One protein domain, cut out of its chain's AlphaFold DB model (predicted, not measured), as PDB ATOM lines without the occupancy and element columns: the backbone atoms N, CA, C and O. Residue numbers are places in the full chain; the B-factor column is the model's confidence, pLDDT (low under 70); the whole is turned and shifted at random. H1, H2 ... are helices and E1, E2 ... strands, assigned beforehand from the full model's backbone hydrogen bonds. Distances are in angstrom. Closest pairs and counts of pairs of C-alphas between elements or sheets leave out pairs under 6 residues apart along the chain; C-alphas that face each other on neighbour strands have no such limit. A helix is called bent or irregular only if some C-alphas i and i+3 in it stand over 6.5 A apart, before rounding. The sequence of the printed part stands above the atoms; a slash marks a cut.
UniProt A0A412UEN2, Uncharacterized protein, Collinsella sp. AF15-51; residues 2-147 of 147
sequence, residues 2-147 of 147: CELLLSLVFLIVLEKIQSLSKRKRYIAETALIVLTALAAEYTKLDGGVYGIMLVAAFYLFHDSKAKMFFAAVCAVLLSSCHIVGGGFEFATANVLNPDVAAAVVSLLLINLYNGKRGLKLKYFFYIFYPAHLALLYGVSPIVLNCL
ATOM      1  N   CYS A   2     275.349 260.206 124.827       79.12
ATOM      2  CA  CYS A   2     276.109 259.062 125.356       79.12
ATOM      3  C   CYS A   2     276.665 259.275 126.775       79.12
ATOM      4  O   CYS A   2     276.744 258.318 127.537       79.12
ATOM      5  N   GLU A   3     276.982 260.516 127.157       81.00
ATOM      6  CA  GLU A   3     277.512 260.830 128.490       81.00
ATOM      7  C   GLU A   3     276.539 260.504 129.619       81.00
ATOM      8  O   GLU A   3     276.906 259.799 130.548       81.00
ATOM      9  N   LEU A   4     275.271 260.904 129.498       84.56
ATOM     10  CA  LEU A   4     274.249 260.583 130.499       84.56
ATOM     11  C   LEU A   4     274.080 259.071 130.683       84.56
ATOM     12  O   LEU A   4     273.848 258.601 131.794       84.56
ATOM     13  N   LEU A   5     274.212 258.309 129.595       89.25
ATOM     14  CA  LEU A   5     274.130 256.854 129.624       89.25
ATOM     15  C   LEU A   5     275.364 256.262 130.322       89.25
ATOM     16  O   LEU A   5     275.216 255.412 131.197       89.25
ATOM     17  N   LEU A   6     276.564 256.764 130.010       90.00
ATOM     18  CA  LEU A   6     277.805 256.369 130.676       90.00
ATOM     19  C   LEU A   6     277.766 256.689 132.178       90.00
ATOM     20  O   LEU A   6     278.068 255.820 132.990       90.00
ATOM     21  N   SER A   7     277.337 257.896 132.557       89.06
ATOM     22  CA  SER A   7     277.165 258.301 133.953       89.06
ATOM     23  C   SER A   7     276.106 257.462 134.669       89.06
ATOM     24  O   SER A   7     276.287 257.119 135.832       89.06
ATOM     25  N   LEU A   8     275.019 257.075 133.996       91.62
ATOM     26  CA  LEU A   8     274.010 256.190 134.581       91.62
ATOM     27  C   LEU A   8     274.579 254.792 134.852       91.62
ATOM     28  O   LEU A   8     274.401 254.259 135.945       91.62
ATOM     29  N   VAL A   9     275.290 254.210 133.882       93.06
ATOM     30  CA  VAL A   9     275.964 252.912 134.055       93.06
ATOM     31  C   VAL A   9     276.991 252.996 135.183       93.06
ATOM     32  O   VAL A   9     277.020 252.119 136.044       93.06
ATOM     33  N   PHE A  10     277.778 254.072 135.223       92.81
ATOM     34  CA  PHE A  10     278.708 254.363 136.310       92.81
ATOM     35  C   PHE A  10     278.009 254.335 137.675       92.81
ATOM     36  O   PHE A  10     278.453 253.608 138.560       92.81
ATOM     37  N   LEU A  11     276.891 255.051 137.833       93.00
ATOM     38  CA  LEU A  11     276.143 255.102 139.092       93.00
ATOM     39  C   LEU A  11     275.592 253.732 139.512       93.00
ATOM     40  O   LEU A  11     275.738 253.359 140.672       93.00
ATOM     41  N   ILE A  12     275.032 252.957 138.578       93.75
ATOM     42  CA  ILE A  12     274.513 251.604 138.856       93.75
ATOM     43  C   ILE A  12     275.633 250.678 139.356       93.75
ATOM     44  O   ILE A  12     275.458 249.914 140.308       93.75
ATOM     45  N   VAL A  13     276.803 250.724 138.713       93.44
ATOM     46  CA  VAL A  13     277.950 249.903 139.122       93.44
ATOM     47  C   VAL A  13     278.492 250.375 140.469       93.44
ATOM     48  O   VAL A  13     278.825 249.547 141.317       93.44
ATOM     49  N   LEU A  14     278.544 251.688 140.693       91.81
ATOM     50  CA  LEU A  14     279.033 252.263 141.938       91.81
ATOM     51  C   LEU A  14     278.121 251.903 143.121       91.81
ATOM     52  O   LEU A  14     278.627 251.494 144.164       91.81
ATOM     53  N   GLU A  15     276.799 251.929 142.943       92.56
ATOM     54  CA  GLU A  15     275.830 251.445 143.936       92.56
ATOM     55  C   GLU A  15     276.097 249.981 144.319       92.56
ATOM     56  O   GLU A  15     276.164 249.634 145.500       92.56
ATOM     57  N   LYS A  16     276.371 249.120 143.333       90.88
ATOM     58  CA  LYS A  16     276.710 247.712 143.582       90.88
ATOM     59  C   LYS A  16     278.045 247.539 144.315       90.88
ATOM     60  O   LYS A  16     278.203 246.602 145.093       90.88
ATOM     61  N   ILE A  17     279.011 248.430 144.098       90.69
ATOM     62  CA  ILE A  17     280.303 248.422 144.803       90.69
ATOM     63  C   ILE A  17     280.138 248.817 146.275       90.69
ATOM     64  O   ILE A  17     280.892 248.331 147.126       90.69
ATOM     65  N   GLN A  18     279.137 249.635 146.615       86.25
ATOM     66  CA  GLN A  18     278.913 250.062 147.997       86.25
ATOM     67  C   GLN A  18     278.566 248.913 148.951       86.25
ATOM     68  O   GLN A  18     278.819 249.045 150.151       86.25
ATOM     69  N   SER A  19     278.081 247.772 148.444       86.06
ATOM     70  CA  SER A  19     277.810 246.573 149.250       86.06
ATOM     71  C   SER A  19     279.069 245.772 149.623       86.06
ATOM     72  O   SER A  19     278.973 244.756 150.314       86.06
ATOM     73  N   LEU A  20     280.256 246.175 149.155       87.56
ATOM     74  CA  LEU A  20     281.520 245.502 149.457       87.56
ATOM     75  C   LEU A  20     282.108 245.944 150.808       87.56
ATOM     76  O   LEU A  20     281.840 247.022 151.334       87.56
ATOM     77  N   SER A  21     283.002 245.113 151.352       88.06
ATOM     78  CA  SER A  21     283.806 245.457 152.534       88.06
ATOM     79  C   SER A  21     284.591 246.760 152.327       88.06
ATOM     80  O   SER A  21     285.155 246.967 151.252       88.06
ATOM     81  N   LYS A  22     284.702 247.599 153.374       85.06
ATOM     82  CA  LYS A  22     285.287 248.959 153.330       85.06
ATOM     83  C   LYS A  22     286.580 249.058 152.510       85.06
ATOM     84  O   LYS A  22     286.703 249.944 151.675       85.06
ATOM     85  N   ARG A  23     287.538 248.146 152.718       84.00
ATOM     86  CA  ARG A  23     288.835 248.185 152.016       84.00
ATOM     87  C   ARG A  23     288.704 247.872 150.523       84.00
ATOM     88  O   ARG A  23     289.324 248.543 149.709       84.00
ATOM     89  N   LYS A  24     287.896 246.871 150.163       86.38
ATOM     90  CA  LYS A  24     287.648 246.506 148.757       86.38
ATOM     91  C   LYS A  24     286.808 247.569 148.049       86.38
ATOM     92  O   LYS A  24     287.054 247.838 146.881       86.38
ATOM     93  N   ARG A  25     285.881 248.198 148.776       87.88
ATOM     94  CA  ARG A  25     285.027 249.279 148.288       87.88
ATOM     95  C   ARG A  25     285.844 250.472 147.792       87.88
ATOM     96  O   ARG A  25     285.735 250.797 146.622       87.88
ATOM     97  N   TYR A  26     286.720 251.050 148.620       87.00
ATOM     98  CA  TYR A  26     287.514 252.223 148.212       87.00
ATOM     99  C   TYR A  26     288.420 251.955 147.001       87.00
ATOM    100  O   TYR A  26     288.588 252.823 146.145       87.00
ATOM    101  N   ILE A  27     288.980 250.744 146.905       89.44
ATOM    102  CA  ILE A  27     289.803 250.339 145.757       89.44
ATOM    103  C   ILE A  27     288.932 250.239 144.498       89.44
ATOM    104  O   ILE A  27     289.298 250.775 143.457       89.44
ATOM    105  N   ALA A  28     287.770 249.588 144.602       89.88
ATOM    106  CA  ALA A  28     286.842 249.418 143.489       89.88
ATOM    107  C   ALA A  28     286.207 250.744 143.029       89.88
ATOM    108  O   ALA A  28     286.089 250.960 141.830       89.88
ATOM    109  N   GLU A  29     285.852 251.647 143.949       90.62
ATOM    110  CA  GLU A  29     285.338 252.990 143.640       90.62
ATOM    111  C   GLU A  29     286.377 253.800 142.859       90.62
ATOM    112  O   GLU A  29     286.080 254.308 141.780       90.62
ATOM    113  N   THR A  30     287.615 253.861 143.361       88.75
ATOM    114  CA  THR A  30     288.702 254.585 142.684       88.75
ATOM    115  C   THR A  30     288.988 253.991 141.303       88.75
ATOM    116  O   THR A  30     289.097 254.729 140.326       88.75
ATOM    117  N   ALA A  31     289.064 252.661 141.201       92.62
ATOM    118  CA  ALA A  31     289.294 251.980 139.929       92.62
ATOM    119  C   ALA A  31     288.163 252.238 138.923       92.62
ATOM    120  O   ALA A  31     288.435 252.482 137.748       92.62
ATOM    121  N   LEU A  32     286.908 252.222 139.386       92.88
ATOM    122  CA  LEU A  32     285.751 252.509 138.548       92.88
ATOM    123  C   LEU A  32     285.811 253.941 138.018       92.88
ATOM    124  O   LEU A  32     285.729 254.115 136.808       92.88
ATOM    125  N   ILE A  33     286.012 254.936 138.893       92.31
ATOM    126  CA  ILE A  33     286.087 256.356 138.511       92.31
ATOM    127  C   ILE A  33     287.145 256.561 137.427       92.31
ATOM    128  O   ILE A  33     286.831 257.144 136.390       92.31
ATOM    129  N   VAL A  34     288.357 256.031 137.626       91.81
ATOM    130  CA  VAL A  34     289.459 256.143 136.656       91.81
ATOM    131  C   VAL A  34     289.090 255.497 135.320       91.81
ATOM    132  O   VAL A  34     289.287 256.110 134.274       91.81
ATOM    133  N   LEU A  35     288.513 254.292 135.334       92.00
ATOM    134  CA  LEU A  35     288.129 253.593 134.108       92.00
ATOM    135  C   LEU A  35     287.056 254.362 133.323       92.00
ATOM    136  O   LEU A  35     287.181 254.526 132.111       92.00
ATOM    137  N   THR A  36     286.022 254.867 134.000       90.12
ATOM    138  CA  THR A  36     284.974 255.668 133.349       90.12
ATOM    139  C   THR A  36     285.463 257.031 132.888       90.12
ATOM    140  O   THR A  36     285.022 257.488 131.840       90.12
ATOM    141  N   ALA A  37     286.392 257.660 133.607       88.94
ATOM    142  CA  ALA A  37     287.010 258.911 133.185       88.94
ATOM    143  C   ALA A  37     287.835 258.726 131.901       88.94
ATOM    144  O   ALA A  37     287.680 259.494 130.958       88.94
ATOM    145  N   LEU A  38     288.642 257.661 131.821       88.75
ATOM    146  CA  LEU A  38     289.378 257.312 130.602       88.75
ATOM    147  C   LEU A  38     288.437 256.995 129.435       88.75
ATOM    148  O   LEU A  38     288.688 257.413 128.307       88.75
ATOM    149  N   ALA A  39     287.339 256.281 129.699       88.50
ATOM    150  CA  ALA A  39     286.325 256.010 128.686       88.50
ATOM    151  C   ALA A  39     285.656 257.302 128.186       88.50
ATOM    152  O   ALA A  39     285.444 257.446 126.981       88.50
ATOM    153  N   ALA A  40     285.359 258.246 129.084       87.50
ATOM    154  CA  ALA A  40     284.767 259.534 128.738       87.50
ATOM    155  C   ALA A  40     285.707 260.392 127.878       87.50
ATOM    156  O   ALA A  40     285.273 260.961 126.877       87.50
ATOM    157  N   GLU A  41     286.999 260.407 128.211       85.38
ATOM    158  CA  GLU A  41     288.029 261.107 127.437       85.38
ATOM    159  C   GLU A  41     288.207 260.487 126.043       85.38
ATOM    160  O   GLU A  41     288.198 261.180 125.027       85.38
ATOM    161  N   TYR A  42     288.286 259.154 125.968       86.94
ATOM    162  CA  TYR A  42     288.431 258.436 124.699       86.94
ATOM    163  C   TYR A  42     287.241 258.660 123.759       86.94
ATOM    164  O   TYR A  42     287.403 258.768 122.543       86.94
ATOM    165  N   THR A  43     286.038 258.754 124.324       85.00
ATOM    166  CA  THR A  43     284.804 259.001 123.568       85.00
ATOM    167  C   THR A  43     284.551 260.481 123.279       85.00
ATOM    168  O   THR A  43     283.571 260.787 122.600       85.00
ATOM    169  N   LYS A  44     285.447 261.381 123.720       83.25
ATOM    170  CA  LYS A  44     285.354 262.840 123.548       83.25
ATOM    171  C   LYS A  44     283.998 263.395 123.987       83.25
ATOM    172  O   LYS A  44     283.366 264.156 123.257       83.25
ATOM    173  N   LEU A  45     283.522 262.948 125.146       82.88
ATOM    174  CA  LEU A  45     282.270 263.442 125.718       82.88
ATOM    175  C   LEU A  45     282.446 264.863 126.250       82.88
ATOM    176  O   LEU A  45     283.529 265.216 126.714       82.88
ATOM    177  N   ASP A  46     281.363 265.641 126.224       76.75
ATOM    178  CA  ASP A  46     281.366 267.073 126.544       76.75
ATOM    179  C   ASP A  46     281.881 267.359 127.968       76.75
ATOM    180  O   ASP A  46     282.572 268.352 128.184       76.75
ATOM    181  N   GLY A  47     281.597 266.482 128.939       75.62
ATOM    182  CA  GLY A  47     282.120 266.597 130.306       75.62
ATOM    183  C   GLY A  47     283.496 265.963 130.552       75.62
ATOM    184  O   GLY A  47     284.124 266.264 131.570       75.62
ATOM    185  N   GLY A  48     283.978 265.087 129.662       84.62
ATOM    186  CA  GLY A  48     285.263 264.385 129.794       84.62
ATOM    187  C   GLY A  48     285.519 263.775 131.184       84.62
ATOM    188  O   GLY A  48     284.621 263.247 131.848       84.62
ATOM    189  N   VAL A  49     286.767 263.865 131.648       86.00
ATOM    190  CA  VAL A  49     287.184 263.410 132.990       86.00
ATOM    191  C   VAL A  49     286.467 264.172 134.115       86.00
ATOM    192  O   VAL A  49     286.061 263.575 135.117       86.00
ATOM    193  N   TYR A  50     286.285 265.485 133.962       85.44
ATOM    194  CA  TYR A  50     285.761 266.356 135.018       85.44
ATOM    195  C   TYR A  50     284.273 266.118 135.296       85.44
ATOM    196  O   TYR A  50     283.860 266.142 136.456       85.44
ATOM    197  N   GLY A  51     283.482 265.807 134.268       86.44
ATOM    198  CA  GLY A  51     282.071 265.441 134.394       86.44
ATOM    199  C   GLY A  51     281.883 264.177 135.231       86.44
ATOM    200  O   GLY A  51     281.102 264.171 136.186       86.44
ATOM    201  N   ILE A  52     282.670 263.129 134.962       89.62
ATOM    202  CA  ILE A  52     282.653 261.892 135.762       89.62
ATOM    203  C   ILE A  52     283.081 262.168 137.208       89.62
ATOM    204  O   ILE A  52     282.457 261.664 138.144       89.62
ATOM    205  N   MET A  53     284.101 263.005 137.406       88.25
ATOM    206  CA  MET A  53     284.573 263.375 138.739       88.25
ATOM    207  C   MET A  53     283.515 264.156 139.533       88.25
ATOM    208  O   MET A  53     283.331 263.906 140.725       88.25
ATOM    209  N   LEU A  54     282.771 265.045 138.871       89.25
ATOM    210  CA  LEU A  54     281.668 265.790 139.470       89.25
ATOM    211  C   LEU A  54     280.510 264.857 139.864       89.25
ATOM    212  O   LEU A  54     280.025 264.932 140.992       89.25
ATOM    213  N   VAL A  55     280.107 263.931 138.984       91.12
ATOM    214  CA  VAL A  55     279.075 262.916 139.286       91.12
ATOM    215  C   VAL A  55     279.496 262.045 140.471       91.12
ATOM    216  O   VAL A  55     278.702 261.817 141.388       91.12
ATOM    217  N   ALA A  56     280.754 261.599 140.496       90.81
ATOM    218  CA  ALA A  56     281.306 260.828 141.603       90.81
ATOM    219  C   ALA A  56     281.285 261.620 142.920       90.81
ATOM    220  O   ALA A  56     280.878 261.082 143.949       90.81
ATOM    221  N   ALA A  57     281.663 262.904 142.896       91.00
ATOM    222  CA  ALA A  57     281.629 263.778 144.066       91.00
ATOM    223  C   ALA A  57     280.205 263.941 144.623       91.00
ATOM    224  O   ALA A  57     279.995 263.800 145.829       91.00
ATOM    225  N   PHE A  58     279.221 264.183 143.751       90.88
ATOM    226  CA  PHE A  58     277.819 264.285 144.156       90.88
ATOM    227  C   PHE A  58     277.299 262.993 144.782       90.88
ATOM    228  O   PHE A  58     276.634 263.046 145.812       90.88
ATOM    229  N   TYR A  59     277.616 261.840 144.191       91.19
ATOM    230  CA  TYR A  59     277.114 260.559 144.677       91.19
ATOM    231  C   TYR A  59     277.800 260.105 145.974       91.19
ATOM    232  O   TYR A  59     277.126 259.711 146.924       91.19
ATOM    233  N   LEU A  60     279.134 260.164 146.047       88.75
ATOM    234  CA  LEU A  60     279.897 259.646 147.190       88.75
ATOM    235  C   LEU A  60     279.731 260.493 148.453       88.75
ATOM    236  O   LEU A  60     279.777 259.959 149.559       88.75
ATOM    237  N   PHE A  61     279.551 261.806 148.304       88.25
ATOM    238  CA  PHE A  61     279.447 262.731 149.434       88.25
ATOM    239  C   PHE A  61     278.017 263.198 149.717       88.25
ATOM    240  O   PHE A  61     277.840 264.114 150.528       88.25
ATOM    241  N   HIS A  62     277.004 262.563 149.113       85.00
ATOM    242  CA  HIS A  62     275.598 262.961 149.264       85.00
ATOM    243  C   HIS A  62     275.121 262.982 150.728       85.00
ATOM    244  O   HIS A  62     274.229 263.757 151.065       85.00
ATOM    245  N   ASP A  63     275.749 262.190 151.608       83.31
ATOM    246  CA  ASP A  63     275.456 262.142 153.047       83.31
ATOM    247  C   ASP A  63     275.637 263.495 153.750       83.31
ATOM    248  O   ASP A  63     274.984 263.781 154.754       83.31
ATOM    249  N   SER A  64     276.540 264.351 153.260       85.75
ATOM    250  CA  SER A  64     276.828 265.634 153.904       85.75
ATOM    251  C   SER A  64     276.979 266.758 152.888       85.75
ATOM    252  O   SER A  64     277.946 266.801 152.125       85.75
ATOM    253  N   LYS A  65     276.061 267.731 152.956       83.69
ATOM    254  CA  LYS A  65     276.029 268.900 152.061       83.69
ATOM    255  C   LYS A  65     277.376 269.622 151.972       83.69
ATOM    256  O   LYS A  65     277.805 269.970 150.881       83.69
ATOM    257  N   ALA A  66     278.070 269.782 153.101       86.62
ATOM    258  CA  ALA A  66     279.362 270.463 153.147       86.62
ATOM    259  C   ALA A  66     280.467 269.713 152.381       86.62
ATOM    260  O   ALA A  66     281.194 270.332 151.609       86.62
ATOM    261  N   LYS A  67     280.583 268.385 152.551       87.38
ATOM    262  CA  LYS A  67     281.602 267.597 151.831       87.38
ATOM    263  C   LYS A  67     281.281 267.510 150.345       87.38
ATOM    264  O   LYS A  67     282.190 267.615 149.535       87.38
ATOM    265  N   MET A  68     280.000 267.371 150.001       88.75
ATOM    266  CA  MET A  68     279.532 267.378 148.617       88.75
ATOM    267  C   MET A  68     279.856 268.702 147.927       88.75
ATOM    268  O   MET A  68     280.448 268.699 146.855       88.75
ATOM    269  N   PHE A  69     279.519 269.825 148.564       89.19
ATOM    270  CA  PHE A  69     279.810 271.154 148.036       89.19
ATOM    271  C   PHE A  69     281.314 271.360 147.852       89.19
ATOM    272  O   PHE A  69     281.747 271.757 146.777       89.19
ATOM    273  N   PHE A  70     282.118 271.018 148.863       88.81
ATOM    274  CA  PHE A  70     283.570 271.137 148.776       88.81
ATOM    275  C   PHE A  70     284.154 270.271 147.649       88.81
ATOM    276  O   PHE A  70     284.906 270.773 146.820       88.81
ATOM    277  N   ALA A  71     283.760 268.997 147.560       89.56
ATOM    278  CA  ALA A  71     284.232 268.089 146.517       89.56
ATOM    279  C   ALA A  71     283.815 268.547 145.109       89.56
ATOM    280  O   ALA A  71     284.623 268.488 144.184       89.56
ATOM    281  N   ALA A  72     282.588 269.051 144.950       89.44
ATOM    282  CA  ALA A  72     282.098 269.580 143.681       89.44
ATOM    283  C   ALA A  72     282.841 270.859 143.263       89.44
ATOM    284  O   ALA A  72     283.244 270.976 142.108       89.44
ATOM    285  N   VAL A  73     283.092 271.783 144.198       88.69
ATOM    286  CA  VAL A  73     283.895 272.990 143.935       88.69
ATOM    287  C   VAL A  73     285.321 272.612 143.544       88.69
ATOM    288  O   VAL A  73     285.831 273.128 142.554       88.69
ATOM    289  N   CYS A  74     285.954 271.671 144.252       87.44
ATOM    290  CA  CYS A  74     287.275 271.172 143.876       87.44
ATOM    291  C   CYS A  74     287.278 270.570 142.465       87.44
ATOM    292  O   CYS A  74     288.190 270.860 141.698       87.44
ATOM    293  N   ALA A  75     286.263 269.779 142.102       87.12
ATOM    294  CA  ALA A  75     286.162 269.188 140.769       87.12
ATOM    295  C   ALA A  75     286.018 270.239 139.659       87.12
ATOM    296  O   ALA A  75     286.682 270.133 138.630       87.12
ATOM    297  N   VAL A  76     285.217 271.281 139.894       86.12
ATOM    298  CA  VAL A  76     285.054 272.403 138.959       86.12
ATOM    299  C   VAL A  76     286.347 273.215 138.828       86.12
ATOM    300  O   VAL A  76     286.754 273.529 137.716       86.12
ATOM    301  N   LEU A  77     287.046 273.500 139.932       82.69
ATOM    302  CA  LEU A  77     288.328 274.217 139.893       82.69
ATOM    303  C   LEU A  77     289.437 273.403 139.212       82.69
ATOM    304  O   LEU A  77     290.269 273.966 138.505       82.69
ATOM    305  N   LEU A  78     289.438 272.078 139.392       80.88
ATOM    306  CA  LEU A  78     290.330 271.165 138.674       80.88
ATOM    307  C   LEU A  78     290.077 271.204 137.162       80.88
ATOM    308  O   LEU A  78     291.039 271.115 136.407       80.88
ATOM    309  N   SER A  79     288.826 271.400 136.730       76.56
ATOM    310  CA  SER A  79     288.485 271.593 135.311       76.56
ATOM    311  C   SER A  79     289.092 272.858 134.715       76.56
ATOM    312  O   SER A  79     289.344 272.901 133.515       76.56
ATOM    313  N   SER A  80     289.340 273.885 135.528       72.00
ATOM    314  CA  SER A  80     290.008 275.115 135.088       72.00
ATOM    315  C   SER A  80     291.528 274.966 134.989       72.00
ATOM    316  O   SER A  80     292.189 275.851 134.441       72.00
ATOM    317  N   CYS A  81     292.093 273.879 135.526       68.69
ATOM    318  CA  CYS A  81     293.518 273.618 135.443       68.69
ATOM    319  C   CYS A  81     293.837 272.731 134.240       68.69
ATOM    320  O   CYS A  81     293.410 271.579 134.168       68.69
ATOM    321  N   HIS A  82     294.633 273.264 133.318       61.44
ATOM    322  CA  HIS A  82     295.209 272.498 132.222       61.44
ATOM    323  C   HIS A  82     296.641 272.088 132.572       61.44
ATOM    324  O   HIS A  82     297.441 272.897 133.041       61.44
ATOM    325  N   ILE A  83     296.978 270.827 132.300       54.25
ATOM    326  CA  ILE A  83     298.360 270.348 132.370       54.25
ATOM    327  C   ILE A  83     299.038 270.732 131.053       54.25
ATOM    328  O   ILE A  83     298.811 270.098 130.024       54.25
ATOM    329  N   VAL A  84     299.873 271.769 131.081       50.56
ATOM    330  CA  VAL A  84     300.719 272.169 129.948       50.56
ATOM    331  C   VAL A  84     302.177 271.934 130.340       50.56
ATOM    332  O   VAL A  84     302.621 272.339 131.410       50.56
ATOM    333  N   GLY A  85     302.928 271.214 129.500       48.19
ATOM    334  CA  GLY A  85     304.379 271.045 129.671       48.19
ATOM    335  C   GLY A  85     304.835 270.249 130.904       48.19
ATOM    336  O   GLY A  85     305.980 270.391 131.318       48.19
ATOM    337  N   GLY A  86     303.971 269.423 131.505       48.31
ATOM    338  CA  GLY A  86     304.301 268.650 132.712       48.31
ATOM    339  C   GLY A  86     304.206 269.441 134.026       48.31
ATOM    340  O   GLY A  86     304.563 268.905 135.074       48.31
ATOM    341  N   GLY A  87     303.707 270.681 133.981       50.91
ATOM    342  CA  GLY A  87     303.396 271.512 135.147       50.91
ATOM    343  C   GLY A  87     301.890 271.723 135.346       50.91
ATOM    344  O   GLY A  87     301.088 271.514 134.435       50.91
ATOM    345  N   PHE A  88     301.509 272.131 136.559       56.19
ATOM    346  CA  PHE A  88     300.146 272.544 136.912       56.19
ATOM    347  C   PHE A  88     300.078 274.076 136.843       56.19
ATOM    348  O   PHE A  88     300.508 274.750 137.780       56.19
ATOM    349  N   GLU A  89     299.594 274.638 135.731       57.69
ATOM    350  CA  GLU A  89     299.442 276.091 135.596       57.69
ATOM    351  C   GLU A  89     298.026 276.529 135.978       57.69
ATOM    352  O   GLU A  89     297.049 276.310 135.262       57.69
ATOM    353  N   PHE A  90     297.919 277.187 137.133       58.38
ATOM    354  CA  PHE A  90     296.692 277.828 137.592       58.38
ATOM    355  C   PHE A  90     296.680 279.290 137.132       58.38
ATOM    356  O   PHE A  90     297.091 280.195 137.859       58.38
ATOM    357  N   ALA A  91     296.239 279.532 135.897       58.50
ATOM    358  CA  ALA A  91     296.053 280.890 135.401       58.50
ATOM    359  C   ALA A  91     294.777 281.494 136.008       58.50
ATOM    360  O   ALA A  91     293.682 280.958 135.836       58.50
ATOM    361  N   THR A  92     294.890 282.645 136.673       57.00
ATOM    362  CA  THR A  92     293.735 283.384 137.223       57.00
ATOM    363  C   THR A  92     292.695 283.727 136.151       57.00
ATOM    364  O   THR A  92     291.502 283.753 136.442       57.00
ATOM    365  N   ALA A  93     293.132 283.901 134.899       57.94
ATOM    366  CA  ALA A  93     292.266 284.071 133.734       57.94
ATOM    367  C   ALA A  93     291.360 282.852 133.466       57.94
ATOM    368  O   ALA A  93     290.203 283.032 133.100       57.94
ATOM    369  N   ASN A  94     291.833 281.625 133.717       60.53
ATOM    370  CA  ASN A  94     291.052 280.408 133.463       60.53
ATOM    371  C   ASN A  94     289.997 280.134 134.542       60.53
ATOM    372  O   ASN A  94     288.985 279.488 134.278       60.53
ATOM    373  N   VAL A  95     290.228 280.635 135.755       60.06
ATOM    374  CA  VAL A  95     289.322 280.492 136.907       60.06
ATOM    375  C   VAL A  95     288.143 281.454 136.805       60.06
ATOM    376  O   VAL A  95     287.043 281.137 137.248       60.06
ATOM    377  N   LEU A  96     288.362 282.625 136.200       64.38
ATOM    378  CA  LEU A  96     287.325 283.623 135.941       64.38
ATOM    379  C   LEU A  96     286.599 283.405 134.608       64.38
ATOM    380  O   LEU A  96     285.831 284.272 134.190       64.38
ATOM    381  N   ASN A  97     286.804 282.259 133.949       74.69
ATOM    382  CA  ASN A  97     286.025 281.919 132.767       74.69
ATOM    383  C   ASN A  97     284.520 281.912 133.105       74.69
ATOM    384  O   ASN A  97     284.133 281.380 134.155       74.69
ATOM    385  N   PRO A  98     283.662 282.457 132.221       78.69
ATOM    386  CA  PRO A  98     282.220 282.527 132.449       78.69
ATOM    387  C   PRO A  98     281.595 281.172 132.798       78.69
ATOM    388  O   PRO A  98     280.711 281.107 133.650       78.69
ATOM    389  N   ASP A  99     282.101 280.091 132.205       78.12
ATOM    390  CA  ASP A  99     281.600 278.729 132.414       78.12
ATOM    391  C   ASP A  99     281.861 278.229 133.841       78.12
ATOM    392  O   ASP A  99     280.976 277.682 134.501       78.12
ATOM    393  N   VAL A 100     283.068 278.479 134.353       80.19
ATOM    394  CA  VAL A 100     283.479 278.110 135.715       80.19
ATOM    395  C   VAL A 100     282.694 278.938 136.728       80.19
ATOM    396  O   VAL A 100     282.169 278.398 137.703       80.19
ATOM    397  N   ALA A 101     282.545 280.240 136.470       82.25
ATOM    398  CA  ALA A 101     281.738 281.123 137.300       82.25
ATOM    399  C   ALA A 101     280.270 280.661 137.349       82.25
ATOM    400  O   ALA A 101     279.699 280.541 138.435       82.25
ATOM    401  N   ALA A 102     279.675 280.323 136.201       85.19
ATOM    402  CA  ALA A 102     278.314 279.795 136.121       85.19
ATOM    403  C   ALA A 102     278.161 278.456 136.863       85.19
ATOM    404  O   ALA A 102     277.162 278.245 137.562       85.19
ATOM    405  N   ALA A 103     279.157 277.570 136.780       85.69
ATOM    406  CA  ALA A 103     279.174 276.309 137.515       85.69
ATOM    407  C   ALA A 103     279.232 276.535 139.036       85.69
ATOM    408  O   ALA A 103     278.430 275.962 139.773       85.69
ATOM    409  N   VAL A 104     280.105 277.424 139.519       86.00
ATOM    410  CA  VAL A 104     280.209 277.765 140.950       86.00
ATOM    411  C   VAL A 104     278.922 278.411 141.468       86.00
ATOM    412  O   VAL A 104     278.437 278.040 142.539       86.00
ATOM    413  N   VAL A 105     278.318 279.325 140.702       89.38
ATOM    414  CA  VAL A 105     277.013 279.918 141.043       89.38
ATOM    415  C   VAL A 105     275.939 278.834 141.131       89.38
ATOM    416  O   VAL A 105     275.154 278.813 142.079       89.38
ATOM    417  N   SER A 106     275.931 277.884 140.196       88.94
ATOM    418  CA  SER A 106     274.999 276.755 140.226       88.94
ATOM    419  C   SER A 106     275.198 275.887 141.471       88.94
ATOM    420  O   SER A 106     274.222 275.545 142.137       88.94
ATOM    421  N   LEU A 107     276.444 275.588 141.854       89.88
ATOM    422  CA  LEU A 107     276.754 274.856 143.089       89.88
ATOM    423  C   LEU A 107     276.274 275.600 144.341       89.88
ATOM    424  O   LEU A 107     275.759 274.972 145.269       89.88
ATOM    425  N   LEU A 108     276.398 276.930 144.365       89.44
ATOM    426  CA  LEU A 108     275.881 277.756 145.454       89.44
ATOM    427  C   LEU A 108     274.355 277.632 145.562       89.44
ATOM    428  O   LEU A 108     273.836 277.380 146.651       89.44
ATOM    429  N   LEU A 109     273.638 277.738 144.439       89.81
ATOM    430  CA  LEU A 109     272.181 277.564 144.400       89.81
ATOM    431  C   LEU A 109     271.755 276.152 144.830       89.81
ATOM    432  O   LEU A 109     270.783 276.006 145.572       89.81
ATOM    433  N   ILE A 110     272.502 275.117 144.429       88.31
ATOM    434  CA  ILE A 110     272.267 273.731 144.862       88.31
ATOM    435  C   ILE A 110     272.432 273.605 146.381       88.31
ATOM    436  O   ILE A 110     271.621 272.945 147.033       88.31
ATOM    437  N   ASN A 111     273.430 274.258 146.979       88.19
ATOM    438  CA  ASN A 111     273.636 274.213 148.427       88.19
ATOM    439  C   ASN A 111     272.503 274.909 149.210       88.19
ATOM    440  O   ASN A 111     272.112 274.444 150.283       88.19
ATOM    441  N   LEU A 112     271.924 275.974 148.643       88.25
ATOM    442  CA  LEU A 112     270.754 276.678 149.188       88.25
ATOM    443  C   LEU A 112     269.439 275.894 149.027       88.25
ATOM    444  O   LEU A 112     268.392 276.321 149.519       88.25
ATOM    445  N   TYR A 113     269.459 274.739 148.358       85.94
ATOM    446  CA  TYR A 113     268.264 273.936 148.168       85.94
ATOM    447  C   TYR A 113     267.795 273.276 149.476       85.94
ATOM    448  O   TYR A 113     268.506 272.517 150.148       85.94
ATOM    449  N   ASN A 114     266.523 273.515 149.803       85.44
ATOM    450  CA  ASN A 114     265.873 273.048 151.030       85.44
ATOM    451  C   ASN A 114     265.401 271.583 150.972       85.44
ATOM    452  O   ASN A 114     264.723 271.122 151.888       85.44
ATOM    453  N   GLY A 115     265.679 270.852 149.888       83.50
ATOM    454  CA  GLY A 115     265.264 269.451 149.715       83.50
ATOM    455  C   GLY A 115     263.780 269.256 149.377       83.50
ATOM    456  O   GLY A 115     263.377 268.168 148.972       83.50
ATOM    457  N   LYS A 116     262.952 270.301 149.501       87.06
ATOM    458  CA  LYS A 116     261.529 270.261 149.150       87.06
ATOM    459  C   LYS A 116     261.349 270.444 147.650       87.06
ATOM    460  O   LYS A 116     261.857 271.402 147.073       87.06
ATOM    461  N   ARG A 117     260.550 269.564 147.043       81.31
ATOM    462  CA  ARG A 117     260.164 269.663 145.633       81.31
ATOM    463  C   ARG A 117     259.516 271.027 145.357       81.31
ATOM    464  O   ARG A 117     258.545 271.385 146.019       81.31
ATOM    465  N   GLY A 118     260.038 271.748 144.366       83.19
ATOM    466  CA  GLY A 118     259.464 273.009 143.892       83.19
ATOM    467  C   GLY A 118     258.131 272.840 143.145       83.19
ATOM    468  O   GLY A 118     257.545 271.754 143.093       83.19
ATOM    469  N   LEU A 119     257.661 273.930 142.535       83.94
ATOM    470  CA  LEU A 119     256.436 273.971 141.730       83.94
ATOM    471  C   LEU A 119     256.446 272.884 140.637       83.94
ATOM    472  O   LEU A 119     257.407 272.744 139.879       83.94
ATOM    473  N   LYS A 120     255.362 272.102 140.532       83.75
ATOM    474  CA  LYS A 120     255.229 271.010 139.549       83.75
ATOM    475  C   LYS A 120     254.855 271.544 138.157       83.75
ATOM    476  O   LYS A 120     253.775 271.264 137.649       83.75
ATOM    477  N   LEU A 121     255.760 272.280 137.518       88.06
ATOM    478  CA  LEU A 121     255.544 272.888 136.199       88.06
ATOM    479  C   LEU A 121     256.067 272.009 135.049       88.06
ATOM    480  O   LEU A 121     256.887 272.437 134.245       88.06
ATOM    481  N   LYS A 122     255.581 270.762 134.950       84.94
ATOM    482  CA  LYS A 122     255.996 269.792 133.910       84.94
ATOM    483  C   LYS A 122     255.983 270.398 132.501       84.94
ATOM    484  O   LYS A 122     256.969 270.297 131.779       84.94
ATOM    485  N   TYR A 123     254.852 270.986 132.110       88.38
ATOM    486  CA  TYR A 123     254.648 271.476 130.744       88.38
ATOM    487  C   TYR A 123     255.495 272.707 130.438       88.38
ATOM    488  O   TYR A 123     255.980 272.835 129.320       88.38
ATOM    489  N   PHE A 124     255.740 273.553 131.442       91.12
ATOM    490  CA  PHE A 124     256.650 274.683 131.301       91.12
ATOM    491  C   PHE A 124     258.041 274.202 130.892       91.12
ATOM    492  O   PHE A 124     258.547 274.654 129.877       91.12
ATOM    493  N   PHE A 125     258.625 273.231 131.602       85.75
ATOM    494  CA  PHE A 125     259.959 272.721 131.263       85.75
ATOM    495  C   PHE A 125     260.002 272.004 129.906       85.75
ATOM    496  O   PHE A 125     260.968 272.167 129.163       85.75
ATOM    497  N   TYR A 126     258.944 271.263 129.554       90.12
ATOM    498  CA  TYR A 126     258.842 270.582 128.257       90.12
ATOM    499  C   TYR A 126     258.774 271.543 127.068       90.12
ATOM    500  O   TYR A 126     259.268 271.198 126.002       90.12
ATOM    501  N   ILE A 127     258.164 272.720 127.237       93.38
ATOM    502  CA  ILE A 127     258.097 273.757 126.197       93.38
ATOM    503  C   ILE A 127     259.351 274.629 126.234       93.38
ATOM    504  O   ILE A 127     259.916 274.943 125.191       93.38
ATOM    505  N   PHE A 128     259.810 274.993 127.432       90.75
ATOM    506  CA  PHE A 128     260.982 275.836 127.632       90.75
ATOM    507  C   PHE A 128     262.207 275.238 126.948       90.75
ATOM    508  O   PHE A 128     262.934 275.978 126.292       90.75
ATOM    509  N   TYR A 129     262.412 273.917 127.047       86.31
ATOM    510  CA  TYR A 129     263.567 273.250 126.449       86.31
ATOM    511  C   TYR A 129     263.694 273.468 124.922       86.31
ATOM    512  O   TYR A 129     264.643 274.118 124.496       86.31
ATOM    513  N   PRO A 130     262.747 273.034 124.075       92.12
ATOM    514  CA  PRO A 130     262.817 273.302 122.639       92.12
ATOM    515  C   PRO A 130     262.729 274.798 122.303       92.12
ATOM    516  O   PRO A 130     263.354 275.236 121.340       92.12
ATOM    517  N   ALA A 131     261.992 275.596 123.085       93.88
ATOM    518  CA  ALA A 131     261.811 277.019 122.805       93.88
ATOM    519  C   ALA A 131     263.109 277.827 122.939       93.88
ATOM    520  O   ALA A 131     263.401 278.642 122.068       93.88
ATOM    521  N   HIS A 132     263.912 277.606 123.988       88.94
ATOM    522  CA  HIS A 132     265.170 278.345 124.130       88.94
ATOM    523  C   HIS A 132     266.213 277.907 123.093       88.94
ATOM    524  O   HIS A 132     266.937 278.761 122.590       88.94
ATOM    525  N   LEU A 133     266.245 276.623 122.698       88.19
ATOM    526  CA  LEU A 133     267.075 276.169 121.573       88.19
ATOM    527  C   LEU A 133     266.652 276.848 120.262       88.19
ATOM    528  O   LEU A 133     267.507 277.332 119.526       88.19
ATOM    529  N   ALA A 134     265.347 276.926 119.985       92.00
ATOM    530  CA  ALA A 134     264.827 277.605 118.798       92.00
ATOM    531  C   ALA A 134     265.154 279.107 118.801       92.00
ATOM    532  O   ALA A 134     265.522 279.659 117.766       92.00
ATOM    533  N   LEU A 135     265.074 279.756 119.965       93.31
ATOM    534  CA  LEU A 135     265.447 281.160 120.131       93.31
ATOM    535  C   LEU A 135     266.941 281.373 119.871       93.31
ATOM    536  O   LEU A 135     267.293 282.257 119.094       93.31
ATOM    537  N   LEU A 136     267.819 280.550 120.455       88.00
ATOM    538  CA  LEU A 136     269.262 280.620 120.202       88.00
ATOM    539  C   LEU A 136     269.585 280.383 118.723       88.00
ATOM    540  O   LEU A 136     270.385 281.116 118.146       88.00
ATOM    541  N   TYR A 137     268.924 279.412 118.091       89.38
ATOM    542  CA  TYR A 137     269.077 279.145 116.662       89.38
ATOM    543  C   TYR A 137     268.639 280.337 115.797       89.38
ATOM    544  O   TYR A 137     269.329 280.680 114.842       89.38
ATOM    545  N   GLY A 138     267.538 281.007 116.151       88.94
ATOM    546  CA  GLY A 138     267.050 282.193 115.438       88.94
ATOM    547  C   GLY A 138     267.907 283.448 115.645       88.94
ATOM    548  O   GLY A 138     268.044 284.251 114.727       88.94
ATOM    549  N   VAL A 139     268.512 283.611 116.824       90.06
ATOM    550  CA  VAL A 139     269.396 284.747 117.147       90.06
ATOM    551  C   VAL A 139     270.802 284.559 116.565       90.06
ATOM    552  O   VAL A 139     271.437 285.537 116.176       90.06
ATOM    553  N   SER A 140     271.272 283.313 116.440       85.88
ATOM    554  CA  SER A 140     272.583 282.958 115.878       85.88
ATOM    555  C   SER A 140     272.936 283.677 114.560       85.88
ATOM    556  O   SER A 140     273.983 284.322 114.518       85.88
ATOM    557  N   PRO A 141     272.092 283.684 113.504       82.50
ATOM    558  CA  PRO A 141     272.413 284.388 112.261       82.50
ATOM    559  C   PRO A 141     272.491 285.912 112.425       82.50
ATOM    560  O   PRO A 141     273.236 286.553 111.695       82.50
ATOM    561  N   ILE A 142     271.758 286.514 113.366       84.06
ATOM    562  CA  ILE A 142     271.835 287.962 113.621       84.06
ATOM    563  C   ILE A 142     273.183 288.298 114.264       84.06
ATOM    564  O   ILE A 142     273.845 289.245 113.855       84.06
ATOM    565  N   VAL A 143     273.614 287.487 115.232       80.38
ATOM    566  CA  VAL A 143     274.899 287.667 115.920       80.38
ATOM    567  C   VAL A 143     276.075 287.405 114.974       80.38
ATOM    568  O   VAL A 143     277.013 288.192 114.955       80.38
ATOM    569  N   LEU A 144     276.006 286.357 114.147       76.44
ATOM    570  CA  LEU A 144     277.052 286.015 113.174       76.44
ATOM    571  C   LEU A 144     277.187 287.026 112.028       76.44
ATOM    572  O   LEU A 144     278.269 287.145 111.476       76.44
ATOM    573  N   ASN A 145     276.120 287.745 111.661       73.62
ATOM    574  CA  ASN A 145     276.198 288.825 110.667       73.62
ATOM    575  C   ASN A 145     276.654 290.171 111.266       73.62
ATOM    576  O   ASN A 145     276.933 291.104 110.517       73.62
ATOM    577  N   CYS A 146     276.688 290.297 112.596       58.53
ATOM    578  CA  CYS A 146     277.157 291.494 113.302       58.53
ATOM    579  C   CYS A 146     278.618 291.401 113.783       58.53
ATOM    580  O   CYS A 146     279.142 292.410 114.256       58.53
ATOM    581  N   LEU A 147     279.244 290.225 113.688       55.25
ATOM    582  CA  LEU A 147     280.663 289.958 113.966       55.25
ATOM    583  C   LEU A 147     281.465 289.940 112.662       55.25
ATOM    584  O   LEU A 147     282.611 290.436 112.693       55.25
TER     585      LEU A 147
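This is residues 2 to 147 of the 147 residues of an uncharacterized protein of Collinsella sp. AF15-51 (UniProt A0A412UEN2). What shape does the model have? A layered body of helices running back and forth has H1, H2 and H3 in a triangle, H4 packed side by side with H3, and H6 side by side with H4; the long helix H7 sticks out as a separate arm, and the tip of the small E1-E2 hairpin, residues 83 to 88, sticks out elsewhere. What is it made of? The printed part has 146 residues, with seven named helices and two named strands in the order H1 H2 H3 H4 E1 E2 H5 H6 H7; the class is mostly helix, and the sheet, order E1 - E2, is antiparallel. How large is it? It is loose, with a radius of gyration of the C-alphas of 18.6 A and spans of 59 by 48 by 30 A.

Where is the sheet? E1 is residues 82 to 84, beginning at C-alpha 82 (295.209, 272.498, 132.222), and E2 is residues 87 to 89. Which helices come before it? H1 is residues 2 to 18, 24.5 A long from C-alpha 2 at (276.109, 259.062, 125.356); H2 is residues 22 to 42, 30.3 A; H3 is residues 48 to 60, 18.8 A; H4 is residues 65 to 79, 21.0 A. Which come after it? H5 is residues 92 to 95, H6 is residues 98 to 111, 20.0 A, and H7 is residues 122 to 146, 36.7 A, ending at C-alpha 146 (277.157, 291.494, 113.302). H7 has a kink of 26 degrees near residue 139 and is irregular, but only just: C-alphas 138 and 141 are 6.6 A apart.

How do the strands pair? E1 and E2 form an antiparallel hairpin, with N 87 and O 84 within hydrogen-bond range at 3.2 A. What stands around the hub, H3? H1, H2 and H3 form an up-and-down bundle, each helix running against the one before: H1 touches H2 at Ile 17 and Arg 25, C-alphas 5.9 A apart, and residues 33 to 41 of H2 touch H3, closest at Ala 37 and Val 49, C-alphas 4.5 A apart. H1 and H3 only just touch, through residues 7 to 11 of H1, with 3 pairs of C-alphas within 8 A, the closest those of Ser 7 and Ile 52 at 6.8 A. What follows outward? H3 touches H4, closest C-alphas Ala 57 and Ala 71 at 5.6 A, and H4 touches H6, closest C-alphas Val 73 and Val 104 at 6.7 A; each pair runs opposite ways at a shallow tilt of 8 degrees. H5 is close to H4 but not clearly touching, closest C-alphas Leu 77 and Val 95 at 7.0 A, and H7 is apart from H6. Are the helix backbones complete? Every O i to N i+4 pair is within hydrogen-bond range in H1, H4 and H6, against 16 of 17 in H2, 8 of 9 in H3 and 18 of 21 in H7; H5 is too short for such a pair.

How far does it reach? The two C-alphas farthest apart are those of Ser 21 and Cys 146, 60.9 A; without the stretches that stand free, residues 83 to 88 and 113 to 147, the body spans 43 by 33 by 25 A. Are there cuts or long links? The printed part has no cut and no long link; the link from H6 to H7 is short, with 10 residues, and the others are tight. Where is confidence low? Residues 81 to 96 and 146 to 147 have pLDDT under 70, against a mean of 83.3 for the printed part.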